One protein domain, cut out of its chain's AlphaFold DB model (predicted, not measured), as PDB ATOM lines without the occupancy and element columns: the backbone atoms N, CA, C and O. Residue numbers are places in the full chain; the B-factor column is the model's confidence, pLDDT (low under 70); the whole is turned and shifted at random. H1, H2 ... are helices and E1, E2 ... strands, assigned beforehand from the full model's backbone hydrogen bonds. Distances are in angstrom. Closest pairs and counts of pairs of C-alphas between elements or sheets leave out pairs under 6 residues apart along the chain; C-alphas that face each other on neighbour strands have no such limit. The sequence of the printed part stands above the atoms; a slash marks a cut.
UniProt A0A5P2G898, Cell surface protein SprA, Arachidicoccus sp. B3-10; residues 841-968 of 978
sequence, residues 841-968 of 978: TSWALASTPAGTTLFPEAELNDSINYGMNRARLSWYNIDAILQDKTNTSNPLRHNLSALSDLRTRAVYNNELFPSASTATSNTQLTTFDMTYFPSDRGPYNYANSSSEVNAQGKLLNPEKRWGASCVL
ATOM      1  N   THR A 841     108.758 139.917 119.704       85.62
ATOM      2  CA  THR A 841     107.332 140.273 119.770       85.62
ATOM      3  C   THR A 841     106.675 140.443 118.398       85.62
ATOM      4  O   THR A 841     105.460 140.592 118.336       85.62
ATOM      5  N   SER A 842     107.448 140.451 117.307       87.56
ATOM      6  CA  SER A 842     106.907 140.418 115.939       87.56
ATOM      7  C   SER A 842     106.367 139.039 115.544       87.56
ATOM      8  O   SER A 842     105.575 138.941 114.607       87.56
ATOM      9  N   TRP A 843     106.764 137.987 116.265       89.94
ATOM     10  CA  TRP A 843     106.303 136.626 116.036       89.94
ATOM     11  C   TRP A 843     104.967 136.373 116.738       89.94
ATOM     12  O   TRP A 843     104.781 136.725 117.906       89.94
ATOM     13  N   ALA A 844     104.055 135.710 116.036       92.69
ATOM     14  CA  ALA A 844     102.725 135.345 116.499       92.69
ATOM     15  C   ALA A 844     102.474 133.838 116.336       92.69
ATOM     16  O   ALA A 844     103.262 133.116 115.724       92.69
ATOM     17  N   LEU A 845     101.363 133.351 116.893       92.75
ATOM     18  CA  LEU A 845     100.913 131.976 116.661       92.75
ATOM     19  C   LEU A 845     100.558 131.785 115.183       92.75
ATOM     20  O   LEU A 845      99.792 132.570 114.626       92.75
ATOM     21  N   ALA A 846     101.074 130.719 114.575       92.25
ATOM     22  CA  ALA A 846     100.754 130.382 113.193       92.25
ATOM     23  C   ALA A 846      99.404 129.649 113.059       92.25
ATOM     24  O   ALA A 846      98.930 128.974 113.984       92.25
ATOM     25  N   SER A 847      98.814 129.743 111.864       90.56
ATOM     26  CA  SER A 847      97.735 128.857 111.414       90.56
ATOM     27  C   SER A 847      98.217 127.404 111.330       90.56
ATOM     28  O   SER A 847      99.421 127.136 111.352       90.56
ATOM     29  N   THR A 848      97.286 126.452 111.247       91.75
ATOM     30  CA  THR A 848      97.651 125.046 111.032       91.75
ATOM     31  C   THR A 848      98.344 124.906 109.673       91.75
ATOM     32  O   THR A 848      97.810 125.433 108.692       91.75
ATOM     33  N   PRO A 849      99.532 124.273 109.589       89.94
ATOM     34  CA  PRO A 849     100.259 124.167 108.328       89.94
ATOM     35  C   PRO A 849      99.454 123.400 107.269       89.94
ATOM     36  O   PRO A 849      99.145 122.227 107.457       89.94
ATOM     37  N   ALA A 850      99.125 124.065 106.160       85.25
ATOM     38  CA  ALA A 850      98.379 123.494 105.035       85.25
ATOM     39  C   ALA A 850      99.311 122.937 103.940       85.25
ATOM     40  O   ALA A 850     100.521 123.167 103.971       85.25
ATOM     41  N   GLY A 851      98.755 122.209 102.964       79.38
ATOM     42  CA  GLY A 851      99.509 121.699 101.806       79.38
ATOM     43  C   GLY A 851     100.403 120.487 102.091       79.38
ATOM     44  O   GLY A 851     101.259 120.143 101.279       79.38
ATOM     45  N   THR A 852     100.208 119.825 103.235       77.38
ATOM     46  CA  THR A 852     100.911 118.589 103.603       77.38
ATOM     47  C   THR A 852      99.903 117.482 103.898       77.38
ATOM     48  O   THR A 852      98.798 117.748 104.363       77.38
ATOM     49  N   THR A 853     100.285 116.222 103.683       83.31
ATOM     50  CA  THR A 853      99.462 115.065 104.079       83.31
ATOM     51  C   THR A 853      99.473 114.813 105.591       83.31
ATOM     52  O   THR A 853      98.698 113.994 106.078       83.31
ATOM     53  N   LEU A 854     100.348 115.505 106.331       83.62
ATOM     54  CA  LEU A 854     100.550 115.329 107.769       83.62
ATOM     55  C   LEU A 854      99.460 116.006 108.609       83.62
ATOM     56  O   LEU A 854      99.137 115.503 109.683       83.62
ATOM     57  N   PHE A 855      98.894 117.114 108.118       89.00
ATOM     58  CA  PHE A 855      97.916 117.935 108.846       89.00
ATOM     59  C   PHE A 855      96.655 118.184 108.001       89.00
ATOM     60  O   PHE A 855      96.404 119.311 107.565       89.00
ATOM     61  N   PRO A 856      95.845 117.142 107.733       87.81
ATOM     62  CA  PRO A 856      94.623 117.271 106.935       87.81
ATOM     63  C   PRO A 856      93.589 118.211 107.570       87.81
ATOM     64  O   PRO A 856      92.728 118.748 106.877       87.81
ATOM     65  N   GLU A 857      93.673 118.453 108.880       88.69
ATOM     66  CA  GLU A 857      92.807 119.397 109.579       88.69
ATOM     67  C   GLU A 857      92.994 120.856 109.133       88.69
ATOM     68  O   GLU A 857      92.146 121.690 109.444       88.69
ATOM     69  N   ALA A 858      94.070 121.173 108.401       88.56
ATOM     70  CA  ALA A 858      94.326 122.508 107.866       88.56
ATOM     71  C   ALA A 858      93.265 122.977 106.851       88.56
ATOM     72  O   ALA A 858      93.084 124.180 106.686       88.56
ATOM     73  N   GLU A 859      92.545 122.043 106.221       84.94
ATOM     74  CA  GLU A 859      91.450 122.326 105.277       84.94
ATOM     75  C   GLU A 859      90.098 122.543 105.978       84.94
ATOM     76  O   GLU A 859      89.104 122.912 105.348       84.94
ATOM     77  N   LEU A 860      90.020 122.299 107.291       85.81
ATOM     78  CA  LEU A 860      88.775 122.470 108.029       85.81
ATOM     79  C   LEU A 860      88.467 123.957 108.219       85.81
ATOM     80  O   LEU A 860      89.266 124.714 108.766       85.81
ATOM     81  N   ASN A 861      87.257 124.352 107.833       77.31
ATOM     82  CA  ASN A 861      86.716 125.685 108.071       77.31
ATOM     83  C   ASN A 861      85.669 125.620 109.190       77.31
ATOM     84  O   ASN A 861      84.931 124.640 109.279       77.31
ATOM     85  N   ASP A 862      85.641 126.639 110.049       81.38
ATOM     86  CA  ASP A 862      84.693 126.764 111.167       81.38
ATOM     87  C   ASP A 862      84.565 125.484 112.024       81.38
ATOM     88  O   ASP A 862      83.482 125.041 112.403       81.38
ATOM     89  N   SER A 863      85.704 124.836 112.300       87.00
ATOM     90  CA  SER A 863      85.755 123.566 113.025       87.00
ATOM     91  C   SER A 863      86.699 123.626 114.218       87.00
ATOM     92  O   SER A 863      87.865 124.003 114.105       87.00
ATOM     93  N   ILE A 864      86.223 123.138 115.365       87.88
ATOM     94  CA  ILE A 864      87.016 122.998 116.597       87.88
ATOM     95  C   ILE A 864      88.197 122.024 116.398       87.88
ATOM     96  O   ILE A 864      89.230 122.152 117.060       87.88
ATOM     97  N   ASN A 865      88.078 121.087 115.450       90.69
ATOM     98  CA  ASN A 865      89.111 120.093 115.154       90.69
ATOM     99  C   ASN A 865      90.393 120.714 114.569       90.69
ATOM    100  O   ASN A 865      91.467 120.140 114.730       90.69
ATOM    101  N   TYR A 866      90.305 121.910 113.972       92.06
ATOM    102  CA  TYR A 866      91.412 122.611 113.304       92.06
ATOM    103  C   TYR A 866      92.676 122.760 114.174       92.06
ATOM    104  O   TYR A 866      93.798 122.731 113.673       92.06
ATOM    105  N   GLY A 867      92.505 122.934 115.490       91.50
ATOM    106  CA  GLY A 867      93.602 123.154 116.440       91.50
ATOM    107  C   GLY A 867      94.011 121.935 117.274       91.50
ATOM    108  O   GLY A 867      94.899 122.062 118.118       91.50
ATOM    109  N   MET A 868      93.376 120.767 117.106       91.50
ATOM    110  CA  MET A 868      93.536 119.637 118.041       91.50
ATOM    111  C   MET A 868      94.932 118.994 118.032       91.50
ATOM    112  O   MET A 868      95.351 118.431 119.044       91.50
ATOM    113  N   ASN A 869      95.690 119.130 116.942       91.75
ATOM    114  CA  ASN A 869      97.071 118.641 116.860       91.75
ATOM    115  C   ASN A 869      98.126 119.668 117.299       91.75
ATOM    116  O   ASN A 869      99.317 119.354 117.315       91.75
ATOM    117  N   ARG A 870      97.727 120.881 117.705       93.75
ATOM    118  CA  ARG A 870      98.683 121.913 118.122       93.75
ATOM    119  C   ARG A 870      99.250 121.619 119.513       93.75
ATOM    120  O   ARG A 870      98.536 121.680 120.519       93.75
ATOM    121  N   ALA A 871     100.543 121.352 119.588       95.62
ATOM    122  CA  ALA A 871     101.300 121.258 120.829       95.62
ATOM    123  C   ALA A 871     101.876 122.621 121.252       95.62
ATOM    124  O   ALA A 871     101.860 123.599 120.500       95.62
ATOM    125  N   ARG A 872     102.349 122.712 122.496       95.88
ATOM    126  CA  ARG A 872     102.862 123.961 123.064       95.88
ATOM    127  C   ARG A 872     104.233 124.300 122.479       95.88
ATOM    128  O   ARG A 872     105.206 123.584 122.687       95.88
ATOM    129  N   LEU A 873     104.311 125.447 121.814       96.06
ATOM    130  CA  LEU A 873     105.550 126.110 121.416       96.06
ATOM    131  C   LEU A 873     105.701 127.398 122.233       96.06
ATOM    132  O   LEU A 873     104.717 128.075 122.531       96.06
ATOM    133  N   SER A 874     106.922 127.739 122.622       94.12
ATOM    134  CA  SER A 874     107.248 129.015 123.255       94.12
ATOM    135  C   SER A 874     108.494 129.587 122.599       94.12
ATOM    136  O   SER A 874     109.504 128.894 122.525       94.12
ATOM    137  N   TRP A 875     108.413 130.827 122.122       92.38
ATOM    138  CA  TRP A 875     109.543 131.570 121.568       92.38
ATOM    139  C   TRP A 875     109.830 132.789 122.442       92.38
ATOM    140  O   TRP A 875     108.901 133.441 122.927       92.38
ATOM    141  N   TYR A 876     111.103 133.065 122.695       90.44
ATOM    142  CA  TYR A 876     111.538 134.154 123.563       90.44
ATOM    143  C   TYR A 876     113.025 134.437 123.361       90.44
ATOM    144  O   TYR A 876     113.752 133.633 122.787       90.44
ATOM    145  N   ASN A 877     113.484 135.561 123.898       89.06
ATOM    146  CA  ASN A 877     114.905 135.835 124.054       89.06
ATOM    147  C   ASN A 877     115.191 135.846 125.556       89.06
ATOM    148  O   ASN A 877     114.462 136.496 126.314       89.06
ATOM    149  N   ILE A 878     116.219 135.127 126.005       87.81
ATOM    150  CA  ILE A 878     116.607 135.160 127.417       87.81
ATOM    151  C   ILE A 878     117.300 136.495 127.706       87.81
ATOM    152  O   ILE A 878     118.265 136.877 127.048       87.81
ATOM    153  N   ASP A 879     116.804 137.214 128.709       84.25
ATOM    154  CA  ASP A 879     117.437 138.439 129.190       84.25
ATOM    155  C   ASP A 879     118.836 138.128 129.746       84.25
ATOM    156  O   ASP A 879     118.991 137.233 130.583       84.25
ATOM    157  N   ALA A 880     119.848 138.895 129.331       84.31
ATOM    158  CA  ALA A 880     121.229 138.745 129.786       84.31
ATOM    159  C   ALA A 880     121.353 138.753 131.320       84.31
ATOM    160  O   ALA A 880     122.195 138.052 131.881       84.31
ATOM    161  N   ILE A 881     120.465 139.469 132.022       82.75
ATOM    162  CA  ILE A 881     120.408 139.466 133.490       82.75
ATOM    163  C   ILE A 881     120.135 138.072 134.059       82.75
ATOM    164  O   ILE A 881     120.718 137.707 135.079       82.75
ATOM    165  N   LEU A 882     119.277 137.281 133.415       87.50
ATOM    166  CA  LEU A 882     118.946 135.920 133.848       87.50
ATOM    167  C   LEU A 882     120.071 134.920 133.550       87.50
ATOM    168  O   LEU A 882     120.075 133.817 134.094       87.50
ATOM    169  N   GLN A 883     121.048 135.314 132.735       88.81
ATOM    170  CA  GLN A 883     122.224 134.514 132.392       88.81
ATOM    171  C   GLN A 883     123.468 134.928 133.200       88.81
ATOM    172  O   GLN A 883     124.456 134.197 133.240       88.81
ATOM    173  N   ASP A 884     123.415 136.065 133.902       87.12
ATOM    174  CA  ASP A 884     124.500 136.566 134.742       87.12
ATOM    175  C   ASP A 884     124.408 136.021 136.179       87.12
ATOM    176  O   ASP A 884     123.475 136.317 136.932       87.12
ATOM    177  N   LYS A 885     125.420 135.250 136.596       89.06
ATOM    178  CA  LYS A 885     125.535 134.698 137.960       89.06
ATOM    179  C   LYS A 885     125.771 135.758 139.042       89.06
ATOM    180  O   LYS A 885     125.595 135.488 140.230       89.06
ATOM    181  N   THR A 886     126.258 136.938 138.665       88.75
ATOM    182  CA  THR A 886     126.577 138.017 139.609       88.75
ATOM    183  C   THR A 886     125.369 138.895 139.905       88.75
ATOM    184  O   THR A 886     125.326 139.546 140.953       88.75
ATOM    185  N   ASN A 887     124.352 138.854 139.044       84.69
ATOM    186  CA  ASN A 887     123.156 139.657 139.198       84.69
ATOM    187  C   ASN A 887     122.269 139.130 140.335       84.69
ATOM    188  O   ASN A 887     121.849 137.973 140.357       84.69
ATOM    189  N   THR A 888     121.949 139.998 141.293       85.12
ATOM    190  CA  THR A 888     121.121 139.645 142.455       85.12
ATOM    191  C   THR A 888     119.671 139.343 142.097       85.12
ATOM    192  O   THR A 888     119.014 138.628 142.848       85.12
ATOM    193  N   SER A 889     119.183 139.866 140.971       81.62
ATOM    194  CA  SER A 889     117.823 139.643 140.469       81.62
ATOM    195  C   SER A 889     117.686 138.344 139.671       81.62
ATOM    196  O   SER A 889     116.574 137.986 139.292       81.62
ATOM    197  N   ASN A 890     118.788 137.633 139.411       87.62
ATOM    198  CA  ASN A 890     118.756 136.342 138.740       87.62
ATOM    199  C   ASN A 890     118.413 135.221 139.745       87.62
ATOM    200  O   ASN A 890     119.243 134.909 140.605       87.62
ATOM    201  N   PRO A 891     117.243 134.561 139.639       87.31
ATOM    202  CA  PRO A 891     116.872 133.473 140.544       87.31
ATOM    203  C   PRO A 891     117.756 132.226 140.374       87.31
ATOM    204  O   PRO A 891     117.867 131.420 141.295       87.31
ATOM    205  N   LEU A 892     118.422 132.074 139.224       88.06
ATOM    206  CA  LEU A 892     119.317 130.958 138.916       88.06
ATOM    207  C   LEU A 892     120.784 131.252 139.257       88.06
ATOM    208  O   LEU A 892     121.631 130.391 139.036       88.06
ATOM    209  N   ARG A 893     121.105 132.411 139.854       87.31
ATOM    210  CA  ARG A 893     122.490 132.849 140.143       87.31
ATOM    211  C   ARG A 893     123.353 131.837 140.909       87.31
ATOM    212  O   ARG A 893     124.574 131.854 140.784       87.31
ATOM    213  N   HIS A 894     122.729 130.971 141.710       92.56
ATOM    214  CA  HIS A 894     123.404 129.929 142.495       92.56
ATOM    215  C   HIS A 894     123.392 128.545 141.824       92.56
ATOM    216  O   HIS A 894     124.128 127.659 142.249       92.56
ATOM    217  N   ASN A 895     122.596 128.349 140.771       92.56
ATOM    218  CA  ASN A 895     122.516 127.100 140.021       92.56
ATOM    219  C   ASN A 895     123.441 127.169 138.797       92.56
ATOM    220  O   ASN A 895     123.006 127.421 137.673       92.56
ATOM    221  N   LEU A 896     124.737 126.947 139.031       89.25
ATOM    222  CA  LEU A 896     125.749 127.031 137.976       89.25
ATOM    223  C   LEU A 896     125.507 126.024 136.848       89.25
ATOM    224  O   LEU A 896     125.731 126.376 135.699       89.25
ATOM    225  N   SER A 897     124.990 124.826 137.154       91.25
ATOM    226  CA  SER A 897     124.640 123.824 136.139       91.25
ATOM    227  C   SER A 897     123.592 124.335 135.151       91.25
ATOM    228  O   SER A 897     123.761 124.153 133.948       91.25
ATOM    229  N   ALA A 898     122.551 125.023 135.634       88.06
ATOM    230  CA  ALA A 898     121.519 125.608 134.779       88.06
ATOM    231  C   ALA A 898     122.045 126.812 133.976       88.06
ATOM    232  O   ALA A 898     121.672 126.994 132.823       88.06
ATOM    233  N   LEU A 899     122.940 127.620 134.555       88.25
ATOM    234  CA  LEU A 899     123.566 128.742 133.842       88.25
ATOM    235  C   LEU A 899     124.611 128.298 132.806       88.25
ATOM    236  O   LEU A 899     124.901 129.048 131.880       88.25
ATOM    237  N   SER A 900     125.179 127.100 132.957       90.75
ATOM    238  CA  SER A 900     126.118 126.509 131.997       90.75
ATOM    239  C   SER A 900     125.454 125.642 130.922       90.75
ATOM    240  O   SER A 900     126.139 125.208 130.000       90.75
ATOM    241  N   ASP A 901     124.151 125.369 131.030       91.81
ATOM    242  CA  ASP A 901     123.415 124.567 130.049       91.81
ATOM    243  C   ASP A 901     123.406 125.275 128.687       91.81
ATOM    244  O   ASP A 901     123.102 126.465 128.590       91.81
ATOM    245  N   LEU A 902     123.731 124.540 127.620       89.19
ATOM    246  CA  LEU A 902     123.810 125.069 126.255       89.19
ATOM    247  C   LEU A 902     122.506 125.734 125.789       89.19
ATOM    248  O   LEU A 902     122.551 126.592 124.915       89.19
ATOM    249  N   ARG A 903     121.363 125.362 126.376       88.38
ATOM    250  CA  ARG A 903     120.037 125.899 126.034       88.38
ATOM    251  C   ARG A 903     119.721 127.238 126.698       88.38
ATOM    252  O   ARG A 903     118.776 127.898 126.285       88.38
ATOM    253  N   THR A 904     120.437 127.606 127.759       88.06
ATOM    254  CA  THR A 904     120.106 128.780 128.589       88.06
ATOM    255  C   THR A 904     121.293 129.680 128.898       88.06
ATOM    256  O   THR A 904     121.085 130.777 129.414       88.06
ATOM    257  N   ARG A 905     122.525 129.257 128.607       90.19
ATOM    258  CA  ARG A 905     123.738 130.044 128.851       90.19
ATOM    259  C   ARG A 905     123.838 131.272 127.943       90.19
ATOM    260  O   ARG A 905     123.318 131.286 126.832       90.19
ATOM    261  N   ALA A 906     124.591 132.273 128.393       89.38
ATOM    262  CA  ALA A 906     124.978 133.405 127.556       89.38
ATOM    263  C   ALA A 906     125.886 132.950 126.398       89.38
ATOM    264  O   ALA A 906     126.860 132.223 126.618       89.38
ATOM    265  N   VAL A 907     125.584 133.420 125.186       90.69
ATOM    266  CA  VAL A 907     126.406 133.228 123.983       90.69
ATOM    267  C   VAL A 907     127.141 134.532 123.695       90.69
ATOM    268  O   VAL A 907     126.526 135.596 123.673       90.69
ATOM    269  N   TYR A 908     128.457 134.482 123.495       89.00
ATOM    270  CA  TYR A 908     129.265 135.684 123.257       89.00
ATOM    271  C   TYR A 908     129.579 135.864 121.772       89.00
ATOM    272  O   TYR A 908     129.739 134.890 121.040       89.00
ATOM    273  N   ASN A 909     129.729 137.116 121.332       87.38
ATOM    274  CA  ASN A 909     130.067 137.429 119.939       87.38
ATOM    275  C   ASN A 909     131.340 136.706 119.475       87.38
ATOM    276  O   ASN A 909     131.339 136.081 118.420       87.38
ATOM    277  N   ASN A 910     132.386 136.707 120.303       86.88
ATOM    278  CA  ASN A 910     133.678 136.095 119.974       86.88
ATOM    279  C   ASN A 910     133.642 134.559 119.918       86.88
ATOM    280  O   ASN A 910     134.606 133.952 119.465       86.88
ATOM    281  N   GLU A 911     132.566 133.926 120.394       88.62
ATOM    282  CA  GLU A 911     132.387 132.476 120.278       88.62
ATOM    283  C   GLU A 911     131.935 132.086 118.869       88.62
ATOM    284  O   GLU A 911     132.467 131.140 118.294       88.62
ATOM    285  N   LEU A 912     130.977 132.829 118.303       88.50
ATOM    286  CA  LEU A 912     130.469 132.580 116.951       88.50
ATOM    287  C   LEU A 912     131.314 133.272 115.876       88.50
ATOM    288  O   LEU A 912     131.477 132.743 114.780       88.50
ATOM    289  N   PHE A 913     131.862 134.447 116.192       89.56
ATOM    290  CA  PHE A 913     132.601 135.305 115.267       89.56
ATOM    291  C   PHE A 913     133.975 135.679 115.849       89.56
ATOM    292  O   PHE A 913     134.214 136.840 116.179       89.56
ATOM    293  N   PRO A 914     134.912 134.719 115.976       86.56
ATOM    294  CA  PRO A 914     136.208 134.947 116.625       86.56
ATOM    295  C   PRO A 914     137.094 135.974 115.902       86.56
ATOM    296  O   PRO A 914     137.986 136.559 116.511       86.56
ATOM    297  N   SER A 915     136.859 136.197 114.607       87.44
ATOM    298  CA  SER A 915     137.599 137.163 113.784       87.44
ATOM    299  C   SER A 915     136.972 138.561 113.762       87.44
ATOM    300  O   SER A 915     137.570 139.474 113.195       87.44
ATOM    301  N   ALA A 916     135.782 138.745 114.345       81.19
ATOM    302  CA  ALA A 916     135.118 140.042 114.395       81.19
ATOM    303  C   ALA A 916     135.637 140.870 115.578       81.19
ATOM    304  O   ALA A 916     135.736 140.385 116.705       81.19
ATOM    305  N   SER A 917     135.941 142.148 115.345       78.62
ATOM    306  CA  SER A 917     136.256 143.078 116.426       78.62
ATOM    307  C   SER A 917     134.961 143.542 117.101       78.62
ATOM    308  O   SER A 917     134.136 144.242 116.519       78.62
ATOM    309  N   THR A 918     134.756 143.157 118.359       71.88
ATOM    310  CA  THR A 918     133.606 143.634 119.137       71.88
ATOM    311  C   THR A 918     133.907 144.988 119.762       71.88
ATOM    312  O   THR A 918     134.911 145.138 120.463       71.88
ATOM    313  N   ALA A 919     133.008 145.957 119.591       71.38
ATOM    314  CA  ALA A 919     133.021 147.168 120.406       71.38
ATOM    315  C   ALA A 919     132.858 146.807 121.893       71.38
ATOM    316  O   ALA A 919     132.137 145.868 122.236       71.38
ATOM    317  N   THR A 920     133.485 147.581 122.784       67.06
ATOM    318  CA  THR A 920     133.538 147.323 124.237       67.06
ATOM    319  C   THR A 920     132.156 147.164 124.898       67.06
ATOM    320  O   THR A 920     132.059 146.597 125.981       67.06
ATOM    321  N   SER A 921     131.082 147.641 124.260       64.31
ATOM    322  CA  SER A 921     129.701 147.578 124.752       64.31
ATOM    323  C   SER A 921     128.914 146.317 124.361       64.31
ATOM    324  O   SER A 921     127.962 145.989 125.062       64.31
ATOM    325  N   ASN A 922     129.282 145.599 123.290       61.94
ATOM    326  CA  ASN A 922     128.467 144.514 122.712       61.94
ATOM    327  C   ASN A 922     129.197 143.166 122.744       61.94
ATOM    328  O   ASN A 922     129.588 142.611 121.714       61.94
ATOM    329  N   THR A 923     129.392 142.633 123.946       74.44
ATOM    330  CA  THR A 923     130.117 141.371 124.154       74.44
ATOM    331  C   THR A 923     129.213 140.136 124.072       74.44
ATOM    332  O   THR A 923     129.661 139.094 123.593       74.44
ATOM    333  N   GLN A 924     127.943 140.244 124.481       86.06
ATOM    334  CA  GLN A 924     126.968 139.146 124.501       86.06
ATOM    335  C   GLN A 924     125.976 139.232 123.331       86.06
ATOM    336  O   GLN A 924     125.471 140.307 123.014       86.06
ATOM    337  N   LEU A 925     125.688 138.088 122.708       86.00
ATOM    338  CA  LEU A 925     124.694 137.921 121.653       86.00
ATOM    339  C   LEU A 925     123.330 137.553 122.232       86.00
ATOM    340  O   LEU A 925     123.217 136.666 123.077       86.00
ATOM    341  N   THR A 926     122.285 138.183 121.704       85.19
ATOM    342  CA  THR A 926     120.901 137.797 121.981       85.19
ATOM    343  C   THR A 926     120.492 136.643 121.063       85.19
ATOM    344  O   THR A 926     120.596 136.750 119.838       85.19
ATOM    345  N   THR A 927     120.009 135.547 121.646       88.56
ATOM    346  CA  THR A 927     119.455 134.392 120.927       88.56
ATOM    347  C   THR A 927     117.944 134.538 120.727       88.56
ATOM    348  O   THR A 927     117.283 135.282 121.452       88.56
ATOM    349  N   PHE A 928     117.405 133.852 119.714       91.25
ATOM    350  CA  PHE A 928     115.966 133.655 119.526       91.25
ATOM    351  C   PHE A 928     115.658 132.195 119.845       91.25
ATOM    352  O   PHE A 928     115.859 131.308 119.014       91.25
ATOM    353  N   ASP A 929     115.254 131.949 121.084       91.56
ATOM    354  CA  ASP A 929     115.101 130.608 121.628       91.56
ATOM    355  C   ASP A 929     113.684 130.098 121.360       91.56
ATOM    356  O   ASP A 929     112.696 130.775 121.651       91.56
ATOM    357  N   MET A 930     113.574 128.880 120.830       92.62
ATOM    358  CA  MET A 930     112.302 128.195 120.602       92.62
ATOM    359  C   MET A 930     112.273 126.890 121.388       92.62
ATOM    360  O   MET A 930     113.068 125.985 121.144       92.62
ATOM    361  N   THR A 931     111.326 126.771 122.314       94.69
ATOM    362  CA  THR A 931     111.118 125.555 123.102       94.69
ATOM    363  C   THR A 931     109.799 124.901 122.722       94.69
ATOM    364  O   THR A 931     108.728 125.493 122.880       94.69
ATOM    365  N   TYR A 932     109.880 123.667 122.230       95.56
ATOM    366  CA  TYR A 932     108.740 122.873 121.787       95.56
ATOM    367  C   TYR A 932     108.439 121.741 122.776       95.56
ATOM    368  O   TYR A 932     109.312 120.942 123.108       95.56
ATOM    369  N   PHE A 933     107.192 121.674 123.241       96.25
ATOM    370  CA  PHE A 933     106.697 120.683 124.193       96.25
ATOM    371  C   PHE A 933     105.611 119.821 123.520       96.25
ATOM    372  O   PHE A 933     104.422 120.130 123.637       96.25
ATOM    373  N   PRO A 934     105.982 118.735 122.817       94.75
ATOM    374  CA  PRO A 934     105.051 117.956 121.990       94.75
ATOM    375  C   PRO A 934     103.976 117.206 122.792       94.75
ATOM    376  O   PRO A 934     102.902 116.904 122.275       94.75
ATOM    377  N   SER A 935     104.242 116.920 124.068       95.19
ATOM    378  CA  SER A 935     103.288 116.285 124.985       95.19
ATOM    379  C   SER A 935     102.346 117.283 125.665       95.19
ATOM    380  O   SER A 935     101.406 116.872 126.345       95.19
ATOM    381  N   ASP A 936     102.566 118.587 125.502       95.31
ATOM    382  CA  ASP A 936     101.777 119.626 126.157       95.31
ATOM    383  C   ASP A 936     100.803 120.246 125.163       95.31
ATOM    384  O   ASP A 936     101.168 120.585 124.036       95.31
ATOM    385  N   ARG A 937      99.554 120.446 125.591       93.00
ATOM    386  CA  ARG A 937      98.544 121.128 124.776       93.00
ATOM    387  C   ARG A 937      98.965 122.567 124.491       93.00
ATOM    388  O   ARG A 937      99.275 123.326 125.409       93.00
ATOM    389  N   GLY A 938      98.959 122.932 123.211       93.31
ATOM    390  CA  GLY A 938      99.185 124.301 122.764       93.31
ATOM    391  C   GLY A 938      97.933 125.181 122.874       93.31
ATOM    392  O   GLY A 938      96.842 124.692 123.186       93.31
ATOM    393  N   PRO A 939      98.059 126.489 122.592       93.38
ATOM    394  CA  PRO A 939      96.927 127.414 122.571       93.38
ATOM    395  C   PRO A 939      95.825 126.978 121.593       93.38
ATOM    396  O   PRO A 939      96.110 126.563 120.469       93.38
ATOM    397  N   TYR A 940      94.561 127.106 122.007       92.12
ATOM    398  CA  TYR A 940      93.378 126.740 121.210       92.12
ATOM    399  C   TYR A 940      93.345 125.276 120.731       92.12
ATOM    400  O   TYR A 940      92.670 124.951 119.758       92.12
ATOM    401  N   ASN A 941      94.067 124.381 121.409       92.88
ATOM    402  CA  ASN A 941      93.915 122.946 121.224       92.88
ATOM    403  C   ASN A 941      92.763 122.460 122.108       92.88
ATOM    404  O   ASN A 941      92.874 122.545 123.330       92.88
ATOM    405  N   TYR A 942      91.691 121.927 121.514       91.31
ATOM    406  CA  TYR A 942      90.497 121.426 122.213       91.31
ATOM    407  C   TYR A 942      90.405 119.892 122.287       91.31
ATOM    408  O   TYR A 942      89.329 119.361 122.554       91.31
ATOM    409  N   ALA A 943      91.513 119.169 122.087       89.56
ATOM    410  CA  ALA A 943      91.538 117.716 122.230       89.56
ATOM    411  C   ALA A 943      91.023 117.298 123.621       89.56
ATOM    412  O   ALA A 943      91.507 117.775 124.653       89.56
ATOM    413  N   ASN A 944      90.010 116.431 123.640       86.44
ATOM    414  CA  ASN A 944      89.298 116.013 124.853       86.44
ATOM    415  C   ASN A 944      89.047 114.495 124.927       86.44
ATOM    416  O   ASN A 944      88.569 114.013 125.951       86.44
ATOM    417  N   SER A 945      89.370 113.745 123.869       88.00
ATOM    418  CA  SER A 945      89.233 112.289 123.843       88.00
ATOM    419  C   SER A 945      90.304 111.620 124.704       88.00
ATOM    420  O   SER A 945      91.473 112.012 124.666       88.00
ATOM    421  N   SER A 946      89.928 110.545 125.398       85.12
ATOM    422  CA  SER A 946      90.852 109.675 126.137       85.12
ATOM    423  C   SER A 946      91.878 108.971 125.240       85.12
ATOM    424  O   SER A 946      92.891 108.492 125.740       85.12
ATOM    425  N   SER A 947      91.654 108.937 123.919       85.88
ATOM    426  CA  SER A 947      92.630 108.464 122.923       85.88
ATOM    427  C   SER A 947      93.709 109.499 122.582       85.88
ATOM    428  O   SER A 947      94.760 109.148 122.053       85.88
ATOM    429  N   GLU A 948      93.456 110.777 122.872       86.88
ATOM    430  CA  GLU A 948      94.309 111.902 122.477       86.88
ATOM    431  C   GLU A 948      95.019 112.546 123.673       86.88
ATOM    432  O   GLU A 948      96.134 113.059 123.523       86.88
ATOM    433  N   VAL A 949      94.377 112.518 124.847       90.69
ATOM    434  CA  VAL A 949      94.811 113.204 126.066       90.69
ATOM    435  C   VAL A 949      94.671 112.282 127.279       90.69
ATOM    436  O   VAL A 949      93.643 111.633 127.459       90.69
ATOM    437  N   ASN A 950      95.693 112.237 128.136       91.44
ATOM    438  CA  ASN A 950      95.650 111.479 129.388       91.44
ATOM    439  C   ASN A 950      94.933 112.239 130.527       91.44
ATOM    440  O   ASN A 950      94.569 113.408 130.394       91.44
ATOM    441  N   ALA A 951      94.778 111.593 131.688       88.38
ATOM    442  CA  ALA A 951      94.129 112.185 132.866       88.38
ATOM    443  C   ALA A 951      94.823 113.462 133.392       88.38
ATOM    444  O   ALA A 951      94.200 114.272 134.070       88.38
ATOM    445  N   GLN A 952      96.102 113.658 133.067       87.62
ATOM    446  CA  GLN A 952      96.911 114.823 133.427       87.62
ATOM    447  C   GLN A 952      96.877 115.933 132.358       87.62
ATOM    448  O   GLN A 952      97.607 116.917 132.473       87.62
ATOM    449  N   GLY A 953      96.064 115.790 131.305       86.44
ATOM    450  CA  GLY A 953      95.937 116.790 130.244       86.44
ATOM    451  C   GLY A 953      97.077 116.788 129.217       86.44
ATOM    452  O   GLY A 953      97.181 117.735 128.434       86.44
ATOM    453  N   LYS A 954      97.935 115.757 129.206       92.38
ATOM    454  CA  LYS A 954      99.052 115.605 128.259       92.38
ATOM    455  C   LYS A 954      98.625 114.848 127.007       92.38
ATOM    456  O   LYS A 954      97.836 113.909 127.083       92.38
ATOM    457  N   LEU A 955      99.183 115.242 125.868       93.50
ATOM    458  CA  LEU A 955      98.955 114.629 124.565       93.50
ATOM    459  C   LEU A 955      99.646 113.257 124.498       93.50
ATOM    460  O   LEU A 955     100.843 113.155 124.760       93.50
ATOM    461  N   LEU A 956      98.891 112.217 124.129       92.75
ATOM    462  CA  LEU A 956      99.367 110.826 124.097       92.75
ATOM    463  C   LEU A 956     100.252 110.500 122.883       92.75
ATOM    464  O   LEU A 956     101.121 109.640 122.982       92.75
ATOM    465  N   ASN A 957     100.059 111.202 121.762       90.50
ATOM    466  CA  ASN A 957     100.752 110.959 120.492       90.50
ATOM    467  C   ASN A 957     101.613 112.171 120.085       90.50
ATOM    468  O   ASN A 957     101.226 112.887 119.160       90.50
ATOM    469  N   PRO A 958     102.741 112.451 120.769       91.69
ATOM    470  CA  PRO A 958     103.558 113.648 120.536       91.69
ATOM    471  C   PRO A 958     104.081 113.772 119.097       91.69
ATOM    472  O   PRO A 958     104.149 114.876 118.573       91.69
ATOM    473  N   GLU A 959     104.383 112.653 118.433       90.19
ATOM    474  CA  GLU A 959     104.904 112.622 117.056       90.19
ATOM    475  C   GLU A 959     103.904 113.127 116.003       90.19
ATOM    476  O   GLU A 959     104.305 113.551 114.925       90.19
ATOM    477  N   LYS A 960     102.601 113.110 116.313       88.56
ATOM    478  CA  LYS A 960     101.538 113.609 115.421       88.56
ATOM    479  C   LYS A 960     101.225 115.091 115.635       88.56
ATOM    480  O   LYS A 960     100.297 115.619 115.026       88.56
ATOM    481  N   ARG A 961     101.920 115.751 116.562       92.19
ATOM    482  CA  ARG A 961     101.638 117.135 116.951       92.19
ATOM    483  C   ARG A 961     102.587 118.095 116.261       92.19
ATOM    484  O   ARG A 961     103.682 117.733 115.853       92.19
ATOM    485  N   TRP A 962     102.176 119.354 116.198       92.81
ATOM    486  CA  TRP A 962     102.977 120.429 115.619       92.81
ATOM    487  C   TRP A 962     102.951 121.668 116.509       92.81
ATOM    488  O   TRP A 962     102.039 121.862 117.312       92.81
ATOM    489  N   GLY A 963     103.967 122.512 116.389       93.25
ATOM    490  CA  GLY A 963     104.022 123.828 117.014       93.25
ATOM    491  C   GLY A 963     104.661 124.792 116.030       93.25
ATOM    492  O   GLY A 963     105.731 124.498 115.509       93.25
ATOM    493  N   ALA A 964     103.996 125.908 115.748       91.62
ATOM    494  CA  ALA A 964     104.464 126.859 114.750       91.62
ATOM    495  C   ALA A 964     104.222 128.304 115.196       91.62
ATOM    496  O   ALA A 964     103.214 128.623 115.838       91.62
ATOM    497  N   SER A 965     105.160 129.166 114.825       91.31
ATOM    498  CA  SER A 965     105.075 130.618 114.925       91.31
ATOM    499  C   SER A 965     105.211 131.222 113.527       91.31
ATOM    500  O   SER A 965     105.805 130.623 112.631       91.31
ATOM    501  N   CYS A 966     104.628 132.397 113.320       91.12
ATOM    502  CA  CYS A 966     104.729 133.144 112.072       91.12
ATOM    503  C   CYS A 966     105.168 134.582 112.349       91.12
ATOM    504  O   CYS A 966     104.929 135.117 113.429       91.12
ATOM    505  N   VAL A 967     105.811 135.210 111.369       87.00
ATOM    506  CA  VAL A 967     106.221 136.617 111.413       87.00
ATOM    507  C   VAL A 967     105.878 137.270 110.082       87.00
ATOM    508  O   VAL A 967     105.938 136.629 109.032       87.00
ATOM    509  N   LEU A 968     105.491 138.542 110.122       76.75
ATOM    510  CA  LEU A 968     105.215 139.324 108.922       76.75
ATOM    511  C   LEU A 968     106.492 140.036 108.455       76.75
ATOM    512  O   LEU A 968     107.023 140.908 109.150       76.75
TER     513      LEU A 968
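This is residues 841 to 968 of the 978 residues of the protein "Cell surface protein SprA" of Arachidicoccus sp. B3-10 (UniProt A0A5P2G898). With little regular structure, the model is two mostly looped ends joined by a two-stranded antiparallel ribbon, E2 and E3; H1 and H2 lie at one end, H3, H4 and H5 at the other. The small antiparallel pair E1 and E4 lies beside E2. Of 128 printed residues, 42 are in named elements, ordered E1 H1 H2 E2 H3 H4 H5 E3 E4, class mixed. The whole is loose, radius of gyration of the C-alphas 19.5 A, spanning 54 by 34 by 21 A.

E2, residues 871 to 876, measures 16.7 A; E3, 929 to 937, measures 19.3 A and bends by 84 degrees at Pro 934. E1, 843 to 845, begins at C-alpha (106.303, 136.626, 116.036); E4, 965 to 967, ends at (106.221, 136.617, 111.413). The helices are H1, 856 to 859, H2, 864 to 867, H3, 880 to 883, H4, 896 to 900, and H5, 909 to 912.

Across E2 and E3, N 874 and O 931 are 2.9 A apart; across E1 and E4, N 844 and O 966, 2.8 A. H1 and H2 touch only at the corner, closest C-alphas Glu 857 and Tyr 866, 5.1 A. H4's O i to N i+4 pair is within hydrogen-bond range; the other helices are too short for one.

The printed part has no cut. Links H3 to H4, H5 to E3 and E3 to E4 are long. Residues 920 to 922 have pLDDT under 70.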